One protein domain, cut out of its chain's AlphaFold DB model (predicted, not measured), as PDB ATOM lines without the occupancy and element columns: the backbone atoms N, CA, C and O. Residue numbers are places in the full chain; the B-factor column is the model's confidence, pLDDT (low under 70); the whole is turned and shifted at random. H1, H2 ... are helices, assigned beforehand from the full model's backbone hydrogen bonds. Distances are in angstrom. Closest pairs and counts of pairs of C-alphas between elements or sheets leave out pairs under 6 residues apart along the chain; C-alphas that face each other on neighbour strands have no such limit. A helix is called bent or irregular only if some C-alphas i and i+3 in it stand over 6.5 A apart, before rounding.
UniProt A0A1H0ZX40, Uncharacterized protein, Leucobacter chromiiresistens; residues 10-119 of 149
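This is residues 10 to 119 of the 149 residues of an uncharacterized protein of Leucobacter chromiiresistens (UniProt A0A1H0ZX40). Four helices, H1, H4, H5 and H6, stand as an up-and-down bundle, each running against the one before it in the chain, and short H3 crosses between H1 and H5 at one end. H2 is away from the bundle near that same end and touches no helix. The printed part has 110 residues with six named helices, H1 to H6 in order, and no named strand; the class is all helix. The whole is compact, with a radius of gyration of the C-alphas of 13.3 A and spans of 39 by 28 by 17 A.

Start at H1, residues 10 to 34, a hub that touches four helices. With residues 26 to 33 alone it touches H3, residues 55 to 60, about perpendicular at 85 degrees; the closest C-alphas, of Leu 30 and Leu 60, are 5.0 A apart. Residues 18 to 22 of H1 only just touch H4, residues 64 to 74, with 3 pairs of C-alphas within 8 A, Leu 18 and Ala 74 closest at 6.7 A. H3 and H4 touch only at the corner, where the closest C-alphas, of Gly 56 and Arg 64, are 4.3 A apart. Next find H5, residues 80 to 100, the other hub; it forms a hairpin with H4, a shallow tilt of 28 degrees, opposite ways, with the C-alphas of Ala 72 and Ala 80 closest at 5.5 A. Its residues 91 to 95 touch H3, about perpendicular at 88 degrees, closest at the C-alphas of Ala 59 and Leu 94, 5.4 A. H6, residues 103 to 118, forms a hairpin with H5, closest at the C-alphas of Ala 86 and Ala 113, 5.1 A. H6 also touches H1 at a shallow tilt of 16 degrees, opposite ways, closest at the C-alphas of Trp 34 and Leu 103, 6.4 A. H4 and H6 are apart. Every O i to N i+4 pair is within hydrogen-bond range in H1, H3, H4 and H6; H2, residues 45 to 51, has 2 of 3 and H5 has 14 of 17.

Find C-alpha 10 at (61.400, -26.371, 335.977); from there H1 runs 36.2 A to C-alpha 34. H4 spans 15.4 A. H5 begins at C-alpha 80, (58.412, -39.924, 328.330), and spans 29.5 A; it has a kink of 30 degrees near residue 94 and is irregular, with C-alphas 96 and 99 9.0 A apart. H6 spans 22.8 A and ends at C-alpha 118, (64.877, -32.440, 323.249).

The C-alphas of His 10 and Ala 99 are the two farthest apart, at 42.2 A. The printed part has no cut and no long link. Look for pLDDT under 70 at residues 10 to 12, 40 to 52 and 119.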
ATOM      1  N   HIS A  10      61.348 -25.107 335.235       61.25
ATOM      2  CA  HIS A  10      61.400 -26.371 335.977       61.25
ATOM      3  C   HIS A  10      61.054 -27.585 335.103       61.25
ATOM      4  O   HIS A  10      61.710 -28.625 335.227       61.25
ATOM      5  N   ARG A  11      60.078 -27.451 334.193       60.00
ATOM      6  CA  ARG A  11      59.694 -28.510 333.246       60.00
ATOM      7  C   ARG A  11      60.772 -28.778 332.198       60.00
ATOM      8  O   ARG A  11      61.135 -29.937 332.009       60.00
ATOM      9  N   ALA A  12      61.353 -27.734 331.603       67.44
ATOM     10  CA  ALA A  12      62.469 -27.874 330.664       67.44
ATOM     11  C   ALA A  12      63.679 -28.568 331.318       67.44
ATOM     12  O   ALA A  12      64.256 -29.503 330.761       67.44
ATOM     13  N   GLY A  13      64.011 -28.192 332.560       80.50
ATOM     14  CA  GLY A  13      65.082 -28.840 333.316       80.50
ATOM     15  C   GLY A  13      64.793 -30.306 333.659       80.50
ATOM     16  O   GLY A  13      65.712 -31.125 333.678       80.50
ATOM     17  N   ALA A  14      63.534 -30.660 333.930       84.38
ATOM     18  CA  ALA A  14      63.135 -32.037 334.215       84.38
ATOM     19  C   ALA A  14      63.187 -32.937 332.974       84.38
ATOM     20  O   ALA A  14      63.721 -34.041 333.072       84.38
ATOM     21  N   ALA A  15      62.736 -32.450 331.815       86.81
ATOM     22  CA  ALA A  15      62.858 -33.171 330.549       86.81
ATOM     23  C   ALA A  15      64.333 -33.441 330.202       86.81
ATOM     24  O   ALA A  15      64.705 -34.579 329.924       86.81
ATOM     25  N   ALA A  16      65.208 -32.442 330.351       87.50
ATOM     26  CA  ALA A  16      66.650 -32.613 330.149       87.50
ATOM     27  C   ALA A  16      67.302 -33.587 331.156       87.50
ATOM     28  O   ALA A  16      68.310 -34.226 330.859       87.50
ATOM     29  N   ARG A  17      66.769 -33.716 332.379       91.06
ATOM     30  CA  ARG A  17      67.226 -34.743 333.334       91.06
ATOM     31  C   ARG A  17      66.772 -36.144 332.928       91.06
ATOM     32  O   ARG A  17      67.567 -37.071 333.044       91.06
ATOM     33  N   LEU A  18      65.536 -36.293 332.451       92.69
ATOM     34  CA  LEU A  18      65.041 -37.568 331.928       92.69
ATOM     35  C   LEU A  18      65.860 -38.013 330.708       92.69
ATOM     36  O   LEU A  18      66.282 -39.162 330.655       92.69
ATOM     37  N   ALA A  19      66.169 -37.078 329.805       92.44
ATOM     38  CA  ALA A  19      67.063 -37.274 328.665       92.44
ATOM     39  C   ALA A  19      68.407 -37.885 329.065       92.44
ATOM     40  O   ALA A  19      68.803 -38.929 328.561       92.44
ATOM     41  N   ARG A  20      69.092 -37.237 330.017       92.69
ATOM     42  CA  ARG A  20      70.403 -37.673 330.505       92.69
ATOM     43  C   ARG A  20      70.344 -39.070 331.106       92.69
ATOM     44  O   ARG A  20      71.178 -39.899 330.770       92.69
ATOM     45  N   ARG A  21      69.320 -39.364 331.913       94.31
ATOM     46  CA  ARG A  21      69.113 -40.716 332.456       94.31
ATOM     47  C   ARG A  21      68.896 -41.753 331.360       94.31
ATOM     48  O   ARG A  21      69.463 -42.837 331.435       94.31
ATOM     49  N   ALA A  22      68.096 -41.428 330.346       94.44
ATOM     50  CA  ALA A  22      67.878 -42.321 329.217       94.44
ATOM     51  C   ALA A  22      69.189 -42.603 328.466       94.44
ATOM     52  O   ALA A  22      69.484 -43.769 328.217       94.44
ATOM     53  N   LEU A  23      70.003 -41.572 328.210       94.81
ATOM     54  CA  LEU A  23      71.328 -41.705 327.596       94.81
ATOM     55  C   LEU A  23      72.269 -42.586 328.428       94.81
ATOM     56  O   LEU A  23      72.902 -43.493 327.890       94.81
ATOM     57  N   GLU A  24      72.316 -42.382 329.745       94.81
ATOM     58  CA  GLU A  24      73.102 -43.213 330.667       94.81
ATOM     59  C   GLU A  24      72.674 -44.686 330.621       94.81
ATOM     60  O   GLU A  24      73.522 -45.581 330.611       94.81
ATOM     61  N   TRP A  25      71.368 -44.962 330.577       94.81
ATOM     62  CA  TRP A  25      70.876 -46.331 330.434       94.81
ATOM     63  C   TRP A  25      71.284 -46.920 329.091       94.81
ATOM     64  O   TRP A  25      71.858 -48.007 329.066       94.81
ATOM     65  N   THR A  26      71.048 -46.210 327.986       95.44
ATOM     66  CA  THR A  26      71.422 -46.691 326.653       95.44
ATOM     67  C   THR A  26      72.917 -46.929 326.521       95.44
ATOM     68  O   THR A  26      73.301 -47.937 325.943       95.44
ATOM     69  N   GLU A  27      73.758 -46.095 327.129       95.44
ATOM     70  CA  GLU A  27      75.209 -46.279 327.156       95.44
ATOM     71  C   GLU A  27      75.589 -47.598 327.847       95.44
ATOM     72  O   GLU A  27      76.308 -48.426 327.284       95.44
ATOM     73  N   GLN A  28      75.019 -47.867 329.026       93.19
ATOM     74  CA  GLN A  28      75.223 -49.143 329.720       93.19
ATOM     75  C   GLN A  28      74.728 -50.337 328.895       93.19
ATOM     76  O   GLN A  28      75.333 -51.412 328.928       93.19
ATOM     77  N   GLY A  29      73.621 -50.171 328.172       93.12
ATOM     78  CA  GLY A  29      73.109 -51.166 327.239       93.12
ATOM     79  C   GLY A  29      74.085 -51.451 326.100       93.12
ATOM     80  O   GLY A  29      74.424 -52.609 325.844       93.12
ATOM     81  N   LEU A  30      74.562 -50.398 325.440       94.81
ATOM     82  CA  LEU A  30      75.483 -50.473 324.313       94.81
ATOM     83  C   LEU A  30      76.793 -51.152 324.717       94.81
ATOM     84  O   LEU A  30      77.277 -52.027 323.998       94.81
ATOM     85  N   GLU A  31      77.323 -50.844 325.903       94.12
ATOM     86  CA  GLU A  31      78.480 -51.552 326.452       94.12
ATOM     87  C   GLU A  31      78.212 -53.046 326.675       94.12
ATOM     88  O   GLU A  31      79.069 -53.884 326.376       94.12
ATOM     89  N   ARG A  32      77.036 -53.413 327.204       90.31
ATOM     90  CA  ARG A  32      76.662 -54.828 327.377       90.31
ATOM     91  C   ARG A  32      76.625 -55.522 326.027       90.31
ATOM     92  O   ARG A  32      77.253 -56.569 325.885       90.31
ATOM     93  N   ARG A  33      75.964 -54.909 325.045       91.25
ATOM     94  CA  ARG A  33      75.857 -55.426 323.680       91.25
ATOM     95  C   ARG A  33      77.223 -55.629 323.042       91.25
ATOM     96  O   ARG A  33      77.472 -56.699 322.500       91.25
ATOM     97  N   TRP A  34      78.113 -54.645 323.160       92.19
ATOM     98  CA  TRP A  34      79.489 -54.736 322.667       92.19
ATOM     99  C   TRP A  34      80.243 -55.935 323.261       92.19
ATOM    100  O   TRP A  34      81.036 -56.578 322.584       92.19
ATOM    101  N   ARG A  35      79.944 -56.292 324.515       90.88
ATOM    102  CA  ARG A  35      80.493 -57.472 325.205       90.88
ATOM    103  C   ARG A  35      79.701 -58.766 324.946       90.88
ATOM    104  O   ARG A  35      79.890 -59.737 325.675       90.88
ATOM    105  N   GLY A  36      78.782 -58.785 323.976       87.19
ATOM    106  CA  GLY A  36      77.928 -59.940 323.671       87.19
ATOM    107  C   GLY A  36      76.871 -60.243 324.740       87.19
ATOM    108  O   GLY A  36      76.382 -61.368 324.836       87.19
ATOM    109  N   ARG A  37      76.528 -59.262 325.582       86.06
ATOM    110  CA  ARG A  37      75.531 -59.372 326.656       86.06
ATOM    111  C   ARG A  37      74.329 -58.474 326.390       86.06
ATOM    112  O   ARG A  37      74.384 -57.541 325.600       86.06
ATOM    113  N   CYS A  38      73.228 -58.741 327.080       84.56
ATOM    114  CA  CYS A  38      72.045 -57.894 327.034       84.56
ATOM    115  C   CYS A  38      71.177 -58.079 328.279       84.56
ATOM    116  O   CYS A  38      71.202 -59.134 328.914       84.56
ATOM    117  N   GLY A  39      70.381 -57.056 328.580       74.00
ATOM    118  CA  GLY A  39      69.430 -57.028 329.686       74.00
ATOM    119  C   GLY A  39      69.561 -55.759 330.523       74.00
ATOM    120  O   GLY A  39      70.457 -54.947 330.300       74.00
ATOM    121  N   VAL A  40      68.657 -55.586 331.483       68.38
ATOM    122  CA  VAL A  40      68.526 -54.377 332.319       68.38
ATOM    123  C   VAL A  40      69.406 -54.388 333.580       68.38
ATOM    124  O   VAL A  40      69.926 -55.441 333.966       68.38
ATOM    125  N   PRO A  41      69.665 -53.221 334.210       59.69
ATOM    126  CA  PRO A  41      70.546 -53.103 335.380       59.69
ATOM    127  C   PRO A  41      70.122 -53.882 336.630       59.69
ATOM    128  O   PRO A  41      70.968 -54.164 337.470       59.69
ATOM    129  N   ASP A  42      68.855 -54.271 336.745       65.06
ATOM    130  CA  ASP A  42      68.278 -54.974 337.900       65.06
ATOM    131  C   ASP A  42      68.486 -56.505 337.884       65.06
ATOM    132  O   ASP A  42      67.925 -57.228 338.707       65.06
ATOM    133  N   GLY A  43      69.287 -57.025 336.948       57.59
ATOM    134  CA  GLY A  43      69.578 -58.456 336.853       57.59
ATOM    135  C   GLY A  43      68.508 -59.280 336.130       57.59
ATOM    136  O   GLY A  43      68.567 -60.512 336.162       57.59
ATOM    137  N   ALA A  44      67.563 -58.658 335.410       60.88
ATOM    138  CA  ALA A  44      66.553 -59.390 334.638       60.88
ATOM    139  C   ALA A  44      67.084 -60.106 333.370       60.88
ATOM    140  O   ALA A  44      66.288 -60.649 332.600       60.88
ATOM    141  N   GLU A  45      68.405 -60.189 333.154       63.81
ATOM    142  CA  GLU A  45      69.012 -60.873 331.996       63.81
ATOM    143  C   GLU A  45      68.488 -62.308 331.810       63.81
ATOM    144  O   GLU A  45      68.228 -62.744 330.688       63.81
ATOM    145  N   ARG A  46      68.292 -63.055 332.908       63.25
ATOM    146  CA  ARG A  46      67.779 -64.436 332.856       63.25
ATOM    147  C   ARG A  46      66.330 -64.515 332.374       63.25
ATOM    148  O   ARG A  46      65.987 -65.466 331.677       63.25
ATOM    149  N   ARG A  47      65.487 -63.544 332.740       63.69
ATOM    150  CA  ARG A  47      64.087 -63.485 332.285       63.69
ATOM    151  C   ARG A  47      64.028 -63.105 330.810       63.69
ATOM    152  O   ARG A  47      63.316 -63.748 330.051       63.69
ATOM    153  N   HIS A  48      64.852 -62.140 330.406       66.50
ATOM    154  CA  HIS A  48      64.973 -61.693 329.019       66.50
ATOM    155  C   HIS A  48      65.367 -62.828 328.063       66.50
ATOM    156  O   HIS A  48      64.676 -63.078 327.081       66.50
ATOM    157  N   ARG A  49      66.402 -63.613 328.401       64.94
ATOM    158  CA  ARG A  49      66.831 -64.755 327.567       64.94
ATOM    159  C   ARG A  49      65.729 -65.790 327.326       64.94
ATOM    160  O   ARG A  49      65.751 -66.456 326.299       64.94
ATOM    161  N   LYS A  50      64.774 -65.933 328.253       67.00
ATOM    162  CA  LYS A  50      63.661 -66.887 328.129       67.00
ATOM    163  C   LYS A  50      62.575 -66.409 327.156       67.00
ATOM    164  O   LYS A  50      61.895 -67.243 326.569       67.00
ATOM    165  N   HIS A  51      62.410 -65.096 326.997       67.50
ATOM    166  CA  HIS A  51      61.376 -64.496 326.148       67.50
ATOM    167  C   HIS A  51      61.867 -64.122 324.741       67.50
ATOM    168  O   HIS A  51      61.047 -63.808 323.884       67.50
ATOM    169  N   GLY A  52      63.175 -64.213 324.487       69.19
ATOM    170  CA  GLY A  52      63.781 -63.877 323.200       69.19
ATOM    171  C   GLY A  52      64.257 -62.425 323.125       69.19
ATOM    172  O   GLY A  52      63.939 -61.589 323.968       69.19
ATOM    173  N   HIS A  53      65.082 -62.131 322.120       79.69
ATOM    174  CA  HIS A  53      65.635 -60.794 321.907       79.69
ATOM    175  C   HIS A  53      64.629 -59.912 321.152       79.69
ATOM    176  O   HIS A  53      64.195 -60.278 320.063       79.69
ATOM    177  N   ASP A  54      64.281 -58.747 321.712       87.00
ATOM    178  CA  ASP A  54      63.514 -57.715 321.003       87.00
ATOM    179  C   ASP A  54      64.434 -56.747 320.230       87.00
ATOM    180  O   ASP A  54      65.663 -56.802 320.348       87.00
ATOM    181  N   ALA A  55      63.842 -55.852 319.431       88.06
ATOM    182  CA  ALA A  55      64.586 -54.875 318.632       88.06
ATOM    183  C   ALA A  55      65.490 -53.970 319.489       88.06
ATOM    184  O   ALA A  55      66.627 -53.701 319.115       88.06
ATOM    185  N   GLY A  56      65.040 -53.574 320.686       90.69
ATOM    186  CA  GLY A  56      65.863 -52.797 321.614       90.69
ATOM    187  C   GLY A  56      67.088 -53.584 322.063       90.69
ATOM    188  O   GLY A  56      68.208 -53.078 322.055       90.69
ATOM    189  N   CYS A  57      66.919 -54.866 322.380       89.88
ATOM    190  CA  CYS A  57      68.036 -55.729 322.725       89.88
ATOM    191  C   CYS A  57      69.014 -55.881 321.546       89.88
ATOM    192  O   CYS A  57      70.236 -55.859 321.726       89.88
ATOM    193  N   ALA A  58      68.466 -56.027 320.341       88.31
ATOM    194  CA  ALA A  58      69.209 -56.168 319.101       88.31
ATOM    195  C   ALA A  58      69.833 -54.859 318.588       88.31
ATOM    196  O   ALA A  58      70.645 -54.932 317.674       88.31
ATOM    197  N   ALA A  59      69.521 -53.699 319.159       92.12
ATOM    198  CA  ALA A  59      70.120 -52.415 318.787       92.12
ATOM    199  C   ALA A  59      71.008 -51.850 319.905       92.12
ATOM    200  O   ALA A  59      72.151 -51.454 319.672       92.12
ATOM    201  N   LEU A  60      70.489 -51.876 321.133       93.44
ATOM    202  CA  LEU A  60      71.004 -51.173 322.305       93.44
ATOM    203  C   LEU A  60      71.452 -52.104 323.432       93.44
ATOM    204  O   LEU A  60      71.899 -51.615 324.455       93.44
ATOM    205  N   GLY A  61      71.275 -53.425 323.333       91.81
ATOM    206  CA  GLY A  61      71.568 -54.338 324.451       91.81
ATOM    207  C   GLY A  61      70.590 -54.244 325.627       91.81
ATOM    208  O   GLY A  61      70.819 -54.874 326.663       91.81
ATOM    209  N   LEU A  62      69.488 -53.506 325.465       90.56
ATOM    210  CA  LEU A  62      68.428 -53.317 326.455       90.56
ATOM    211  C   LEU A  62      67.068 -53.651 325.849       90.56
ATOM    212  O   LEU A  62      66.764 -53.132 324.781       90.56
ATOM    213  N   PRO A  63      66.221 -54.445 326.519       90.00
ATOM    214  CA  PRO A  63      64.879 -54.708 326.022       90.00
ATOM    215  C   PRO A  63      64.080 -53.408 325.872       90.00
ATOM    216  O   PRO A  63      64.010 -52.613 326.814       90.00
ATOM    217  N   ARG A  64      63.452 -53.198 324.708       90.56
ATOM    218  CA  ARG A  64      62.692 -51.970 324.400       90.56
ATOM    219  C   ARG A  64      61.584 -51.730 325.424       90.56
ATOM    220  O   ARG A  64      61.415 -50.615 325.901       90.56
ATOM    221  N   HIS A  65      60.863 -52.784 325.794       88.56
ATOM    222  CA  HIS A  65      59.752 -52.695 326.743       88.56
ATOM    223  C   HIS A  65      60.197 -52.281 328.155       88.56
ATOM    224  O   HIS A  65      59.507 -51.499 328.812       88.56
ATOM    225  N   GLU A  66      61.351 -52.762 328.627       88.62
ATOM    226  CA  GLU A  66      61.882 -52.332 329.924       88.62
ATOM    227  C   GLU A  66      62.445 -50.912 329.852       88.62
ATOM    228  O   GLU A  66      62.239 -50.139 330.782       88.62
ATOM    229  N   LEU A  67      63.079 -50.528 328.740       91.25
ATOM    230  CA  LEU A  67      63.528 -49.152 328.525       91.25
ATOM    231  C   LEU A  67      62.348 -48.167 328.586       91.25
ATOM    232  O   LEU A  67      62.397 -47.207 329.353       91.25
ATOM    233  N   THR A  68      61.250 -48.461 327.882       92.94
ATOM    234  CA  THR A  68      59.980 -47.719 327.976       92.94
ATOM    235  C   THR A  68      59.479 -47.644 329.419       92.94
ATOM    236  O   THR A  68      59.174 -46.566 329.923       92.94
ATOM    237  N   ARG A  69      59.459 -48.769 330.147       92.50
ATOM    238  CA  ARG A  69      59.027 -48.787 331.553       92.50
ATOM    239  C   ARG A  69      59.921 -47.924 332.451       92.50
ATOM    240  O   ARG A  69      59.408 -47.246 333.342       92.50
ATOM    241  N   MET A  70      61.239 -47.966 332.265       93.50
ATOM    242  CA  MET A  70      62.201 -47.177 333.040       93.50
ATOM    243  C   MET A  70      62.019 -45.677 332.786       93.50
ATOM    244  O   MET A  70      62.002 -44.900 333.741       93.50
ATOM    245  N   ILE A  71      61.812 -45.283 331.527       94.38
ATOM    246  CA  ILE A  71      61.536 -43.897 331.128       94.38
ATOM    247  C   ILE A  71      60.222 -43.421 331.749       94.38
ATOM    248  O   ILE A  71      60.226 -42.415 332.455       94.38
ATOM    249  N   ALA A  72      59.136 -44.176 331.581       94.69
ATOM    250  CA  ALA A  72      57.830 -43.834 332.140       94.69
ATOM    251  C   ALA A  72      57.859 -43.692 333.672       94.69
ATOM    252  O   ALA A  72      57.246 -42.786 334.226       94.69
ATOM    253  N   ARG A  73      58.612 -44.549 334.380       94.50
ATOM    254  CA  ARG A  73      58.778 -44.454 335.844       94.50
ATOM    255  C   ARG A  73      59.588 -43.239 336.291       94.50
ATOM    256  O   ARG A  73      59.376 -42.745 337.394       94.50
ATOM    257  N   ALA A  74      60.557 -42.808 335.488       92.88
ATOM    258  CA  ALA A  74      61.414 -41.671 335.809       92.88
ATOM    259  C   ALA A  74      60.839 -40.328 335.339       92.88
ATOM    260  O   ALA A  74      61.388 -39.279 335.691       92.88
ATOM    261  N   ASP A  75      59.775 -40.354 334.539       93.44
ATOM    262  CA  ASP A  75      59.150 -39.166 333.989       93.44
ATOM    263  C   ASP A  75      58.286 -38.448 335.026       93.44
ATOM    264  O   ASP A  75      57.272 -38.950 335.503       93.44
ATOM    265  N   ALA A  76      58.699 -37.228 335.358       89.50
ATOM    266  CA  ALA A  76      57.986 -36.355 336.280       89.50
ATOM    267  C   ALA A  76      57.183 -35.255 335.566       89.50
ATOM    268  O   ALA A  76      56.503 -34.474 336.229       89.50
ATOM    269  N   VAL A  77      57.314 -35.120 334.240       88.50
ATOM    270  CA  VAL A  77      56.819 -33.947 333.496       88.50
ATOM    271  C   VAL A  77      56.092 -34.274 332.195       88.50
ATOM    272  O   VAL A  77      55.723 -33.348 331.475       88.50
ATOM    273  N   GLY A  78      55.849 -35.551 331.901       90.06
ATOM    274  CA  GLY A  78      55.176 -35.984 330.677       90.06
ATOM    275  C   GLY A  78      56.093 -35.977 329.451       90.06
ATOM    276  O   GLY A  78      55.608 -35.881 328.327       90.06
ATOM    277  N   ALA A  79      57.413 -36.025 329.650       91.00
ATOM    278  CA  ALA A  79      58.388 -36.059 328.562       91.00
ATOM    279  C   ALA A  79      58.648 -37.479 328.029       91.00
ATOM    280  O   ALA A  79      59.278 -37.609 326.979       91.00
ATOM    281  N   ALA A  80      58.169 -38.530 328.704       93.88
ATOM    282  CA  ALA A  80      58.412 -39.924 328.330       93.88
ATOM    283  C   ALA A  80      58.124 -40.226 326.847       93.88
ATOM    284  O   ALA A  80      59.029 -40.744 326.194       93.88
ATOM    285  N   PRO A  81      56.979 -39.824 326.254       93.62
ATOM    286  CA  PRO A  81      56.695 -40.131 324.850       93.62
ATOM    287  C   PRO A  81      57.707 -39.534 323.863       93.62
ATOM    288  O   PRO A  81      57.984 -40.133 322.826       93.62
ATOM    289  N   LEU A  82      58.290 -38.369 324.178       92.06
ATOM    290  CA  LEU A  82      59.314 -37.744 323.333       92.06
ATOM    291  C   LEU A  82      60.614 -38.547 323.368       92.06
ATOM    292  O   LEU A  82      61.206 -38.804 322.323       92.06
ATOM    293  N   ILE A  83      61.028 -38.972 324.564       93.56
ATOM    294  CA  ILE A  83      62.224 -39.799 324.746       93.56
ATOM    295  C   ILE A  83      62.027 -41.172 324.100       93.56
ATOM    296  O   ILE A  83      62.905 -41.655 323.395       93.56
ATOM    297  N   GLU A  84      60.866 -41.793 324.298       94.94
ATOM    298  CA  GLU A  84      60.537 -43.092 323.709       94.94
ATOM    299  C   GLU A  84      60.519 -43.047 322.180       94.94
ATOM    300  O   GLU A  84      61.030 -43.968 321.546       94.94
ATOM    301  N   ALA A  85      59.985 -41.975 321.585       94.06
ATOM    302  CA  ALA A  85      60.020 -41.782 320.139       94.06
ATOM    303  C   ALA A  85      61.460 -41.639 319.624       94.06
ATOM    304  O   ALA A  85      61.834 -42.334 318.686       94.06
ATOM    305  N   ALA A  86      62.278 -40.804 320.277       94.25
ATOM    306  CA  ALA A  86      63.683 -40.625 319.913       94.25
ATOM    307  C   ALA A  86      64.465 -41.949 319.970       94.25
ATOM    308  O   ALA A  86      65.192 -42.301 319.044       94.25
ATOM    309  N   LEU A  87      64.283 -42.730 321.035       95.50
ATOM    310  CA  LEU A  87      64.944 -44.029 321.161       95.50
ATOM    311  C   LEU A  87      64.376 -45.070 320.192       95.50
ATOM    312  O   LEU A  87      65.116 -45.945 319.756       95.50
ATOM    313  N   GLY A  88      63.094 -44.978 319.833       94.94
ATOM    314  CA  GLY A  88      62.494 -45.785 318.773       94.94
ATOM    315  C   GLY A  88      63.178 -45.558 317.425       94.94
ATOM    316  O   GLY A  88      63.598 -46.526 316.803       94.94
ATOM    317  N   GLU A  89      63.370 -44.296 317.035       94.06
ATOM    318  CA  GLU A  89      64.075 -43.919 315.800       94.06
ATOM    319  C   GLU A  89      65.516 -44.462 315.788       94.06
ATOM    320  O   GLU A  89      65.929 -45.105 314.822       94.06
ATOM    321  N   ALA A  90      66.254 -44.299 316.891       95.31
ATOM    322  CA  ALA A  90      67.608 -44.841 317.012       95.31
ATOM    323  C   ALA A  90      67.638 -46.381 316.938       95.31
ATOM    324  O   ALA A  90      68.533 -46.958 316.321       95.31
ATOM    325  N   ILE A  91      66.671 -47.068 317.560       95.12
ATOM    326  CA  ILE A  91      66.556 -48.534 317.484       95.12
ATOM    327  C   ILE A  91      66.331 -48.971 316.038       95.12
ATOM    328  O   ILE A  91      67.030 -49.869 315.571       95.12
ATOM    329  N   ASP A  92      65.393 -48.340 315.334       93.88
ATOM    330  CA  ASP A  92      65.050 -48.701 313.960       93.88
ATOM    331  C   ASP A  92      66.245 -48.475 313.017       93.88
ATOM    332  O   ASP A  92      66.583 -49.357 312.221       93.88
ATOM    333  N   GLU A  93      66.960 -47.357 313.172       93.75
ATOM    334  CA  GLU A  93      68.190 -47.074 312.427       93.75
ATOM    335  C   GLU A  93      69.274 -48.132 312.682       93.75
ATOM    336  O   GLU A  93      69.882 -48.666 311.747       93.75
ATOM    337  N   LEU A  94      69.520 -48.481 313.945       93.50
ATOM    338  CA  LEU A  94      70.537 -49.469 314.304       93.50
ATOM    339  C   LEU A  94      70.165 -50.884 313.864       93.50
ATOM    340  O   LEU A  94      71.050 -51.650 313.473       93.50
ATOM    341  N   CYS A  95      68.880 -51.229 313.886       91.06
ATOM    342  CA  CYS A  95      68.383 -52.476 313.321       91.06
ATOM    343  C   CYS A  95      68.601 -52.524 311.804       91.06
ATOM    344  O   CYS A  95      69.021 -53.563 311.297       91.06
ATOM    345  N   HIS A  96      68.395 -51.410 311.092       89.88
ATOM    346  CA  HIS A  96      68.625 -51.333 309.647       89.88
ATOM    347  C   HIS A  96      70.098 -51.546 309.265       89.88
ATOM    348  O   HIS A  96      70.392 -52.168 308.246       89.88
ATOM    349  N   ARG A  97      71.039 -51.096 310.106       88.38
ATOM    350  CA  ARG A  97      72.487 -51.292 309.891       88.38
ATOM    351  C   ARG A  97      72.922 -52.762 309.974       88.38
ATOM    352  O   ARG A  97      73.901 -53.152 309.342       88.38
ATOM    353  N   GLY A  98      72.218 -53.597 310.741       84.31
ATOM    354  CA  GLY A  98      72.473 -55.038 310.812       84.31
ATOM    355  C   GLY A  98      73.944 -55.387 311.090       84.31
ATOM    356  O   GLY A  98      74.475 -55.085 312.158       84.31
ATOM    357  N   ALA A  99      74.607 -56.030 310.123       84.19
ATOM    358  CA  ALA A  99      75.996 -56.482 310.245       84.19
ATOM    359  C   ALA A  99      77.028 -55.340 310.344       84.19
ATOM    360  O   ALA A  99      78.127 -55.571 310.840       84.19
ATOM    361  N   SER A 100      76.693 -54.115 309.924       90.12
ATOM    362  CA  SER A 100      77.581 -52.950 310.049       90.12
ATOM    363  C   SER A 100      77.462 -52.244 311.406       90.12
ATOM    364  O   SER A 100      77.901 -51.103 311.560       90.12
ATOM    365  N   TRP A 101      76.828 -52.883 312.393       92.19
ATOM    366  CA  TRP A 101      76.719 -52.349 313.744       92.19
ATOM    367  C   TRP A 101      78.102 -52.231 314.402       92.19
ATOM    368  O   TRP A 101      78.878 -53.186 314.433       92.19
ATOM    369  N   CYS A 102      78.395 -51.074 314.994       94.19
ATOM    370  CA  CYS A 102      79.565 -50.875 315.845       94.19
ATOM    371  C   CYS A 102      79.232 -49.926 317.001       94.19
ATOM    372  O   CYS A 102      78.316 -49.107 316.906       94.19
ATOM    373  N   LEU A 103      79.989 -50.029 318.098       95.25
ATOM    374  CA  LEU A 103      79.697 -49.298 319.334       95.25
ATOM    375  C   LEU A 103      79.691 -47.777 319.139       95.25
ATOM    376  O   LEU A 103      78.779 -47.107 319.608       95.25
ATOM    377  N   HIS A 104      80.692 -47.234 318.444       95.75
ATOM    378  CA  HIS A 104      80.795 -45.790 318.231       95.75
ATOM    379  C   HIS A 104      79.598 -45.253 317.445       95.75
ATOM    380  O   HIS A 104      78.901 -44.369 317.925       95.75
ATOM    381  N   ALA A 105      79.286 -45.853 316.296       92.50
ATOM    382  CA  ALA A 105      78.189 -45.385 315.459       92.50
ATOM    383  C   ALA A 105      76.807 -45.610 316.104       92.50
ATOM    384  O   ALA A 105      75.851 -44.931 315.739       92.50
ATOM    385  N   ALA A 106      76.700 -46.546 317.056       95.25
ATOM    386  CA  ALA A 106      75.507 -46.735 317.872       95.25
ATOM    387  C   ALA A 106      75.332 -45.657 318.948       95.25
ATOM    388  O   ALA A 106      74.208 -45.217 319.177       95.25
ATOM    389  N   ARG A 107      76.428 -45.199 319.568       97.00
ATOM    390  CA  ARG A 107      76.398 -44.044 320.476       97.00
ATOM    391  C   ARG A 107      75.930 -42.798 319.738       97.00
ATOM    392  O   ARG A 107      74.968 -42.181 320.182       97.00
ATOM    393  N   GLU A 108      76.544 -42.491 318.596       95.44
ATOM    394  CA  GLU A 108      76.186 -41.313 317.794       95.44
ATOM    395  C   GLU A 108      74.700 -41.316 317.410       95.44
ATOM    396  O   GLU A 108      74.008 -40.338 317.666       95.44
ATOM    397  N   ALA A 109      74.170 -42.439 316.907       95.12
ATOM    398  CA  ALA A 109      72.756 -42.538 316.528       95.12
ATOM    399  C   ALA A 109      71.802 -42.244 317.704       95.12
ATOM    400  O   ALA A 109      70.799 -41.549 317.548       95.12
ATOM    401  N   VAL A 110      72.122 -42.744 318.902       95.44
ATOM    402  CA  VAL A 110      71.320 -42.483 320.104       95.44
ATOM    403  C   VAL A 110      71.419 -41.018 320.534       95.44
ATOM    404  O   VAL A 110      70.389 -40.405 320.819       95.44
ATOM    405  N   TYR A 111      72.630 -40.452 320.574       93.50
ATOM    406  CA  TYR A 111      72.831 -39.047 320.937       93.50
ATOM    407  C   TYR A 111      72.103 -38.115 319.967       93.50
ATOM    408  O   TYR A 111      71.331 -37.272 320.423       93.50
ATOM    409  N   GLU A 112      72.261 -38.316 318.657       92.25
ATOM    410  CA  GLU A 112      71.595 -37.507 317.636       92.25
ATOM    411  C   GLU A 112      70.067 -37.577 317.747       92.25
ATOM    412  O   GLU A 112      69.395 -36.545 317.697       92.25
ATOM    413  N   ALA A 113      69.496 -38.774 317.916       92.75
ATOM    414  CA  ALA A 113      68.047 -38.935 318.001       92.75
ATOM    415  C   ALA A 113      67.464 -38.223 319.233       92.75
ATOM    416  O   ALA A 113      66.444 -37.534 319.147       92.75
ATOM    417  N   VAL A 114      68.134 -38.347 320.383       90.19
ATOM    418  CA  VAL A 114      67.734 -37.685 321.632       90.19
ATOM    419  C   VAL A 114      67.909 -36.165 321.527       90.19
ATOM    420  O   VAL A 114      67.011 -35.415 321.915       90.19
ATOM    421  N   GLU A 115      69.019 -35.688 320.963       87.88
ATOM    422  CA  GLU A 115      69.304 -34.260 320.801       87.88
ATOM    423  C   GLU A 115      68.303 -33.566 319.867       87.88
ATOM    424  O   GLU A 115      67.766 -32.511 320.227       87.88
ATOM    425  N   ARG A 116      67.977 -34.186 318.720       84.12
ATOM    426  CA  ARG A 116      66.981 -33.679 317.755       84.12
ATOM    427  C   ARG A 116      65.594 -33.494 318.374       84.12
ATOM    428  O   ARG A 116      64.834 -32.645 317.917       84.12
ATOM    429  N   ARG A 117      65.249 -34.288 319.391       78.75
ATOM    430  CA  ARG A 117      63.916 -34.294 320.014       78.75
ATOM    431  C   ARG A 117      63.790 -33.359 321.219       78.75
ATOM    432  O   ARG A 117      62.688 -32.911 321.525       78.75
ATOM    433  N   ILE A 118      64.887 -33.122 321.939       70.81
ATOM    434  CA  ILE A 118      64.877 -32.440 323.249       70.81
ATOM    435  C   ILE A 118      65.325 -30.994 323.148       70.81
ATOM    436  O   ILE A 118      64.910 -30.163 323.958       70.81
ATOM    437  N   THR A 119      66.110 -30.667 322.128       64.38
ATOM    438  CA  THR A 119      66.270 -29.279 321.720       64.38
ATOM    439  C   THR A 119      64.944 -28.849 321.096       64.38
ATOM    440  O   THR A 119      64.582 -29.388 320.048       64.38
TER     441      THR A 119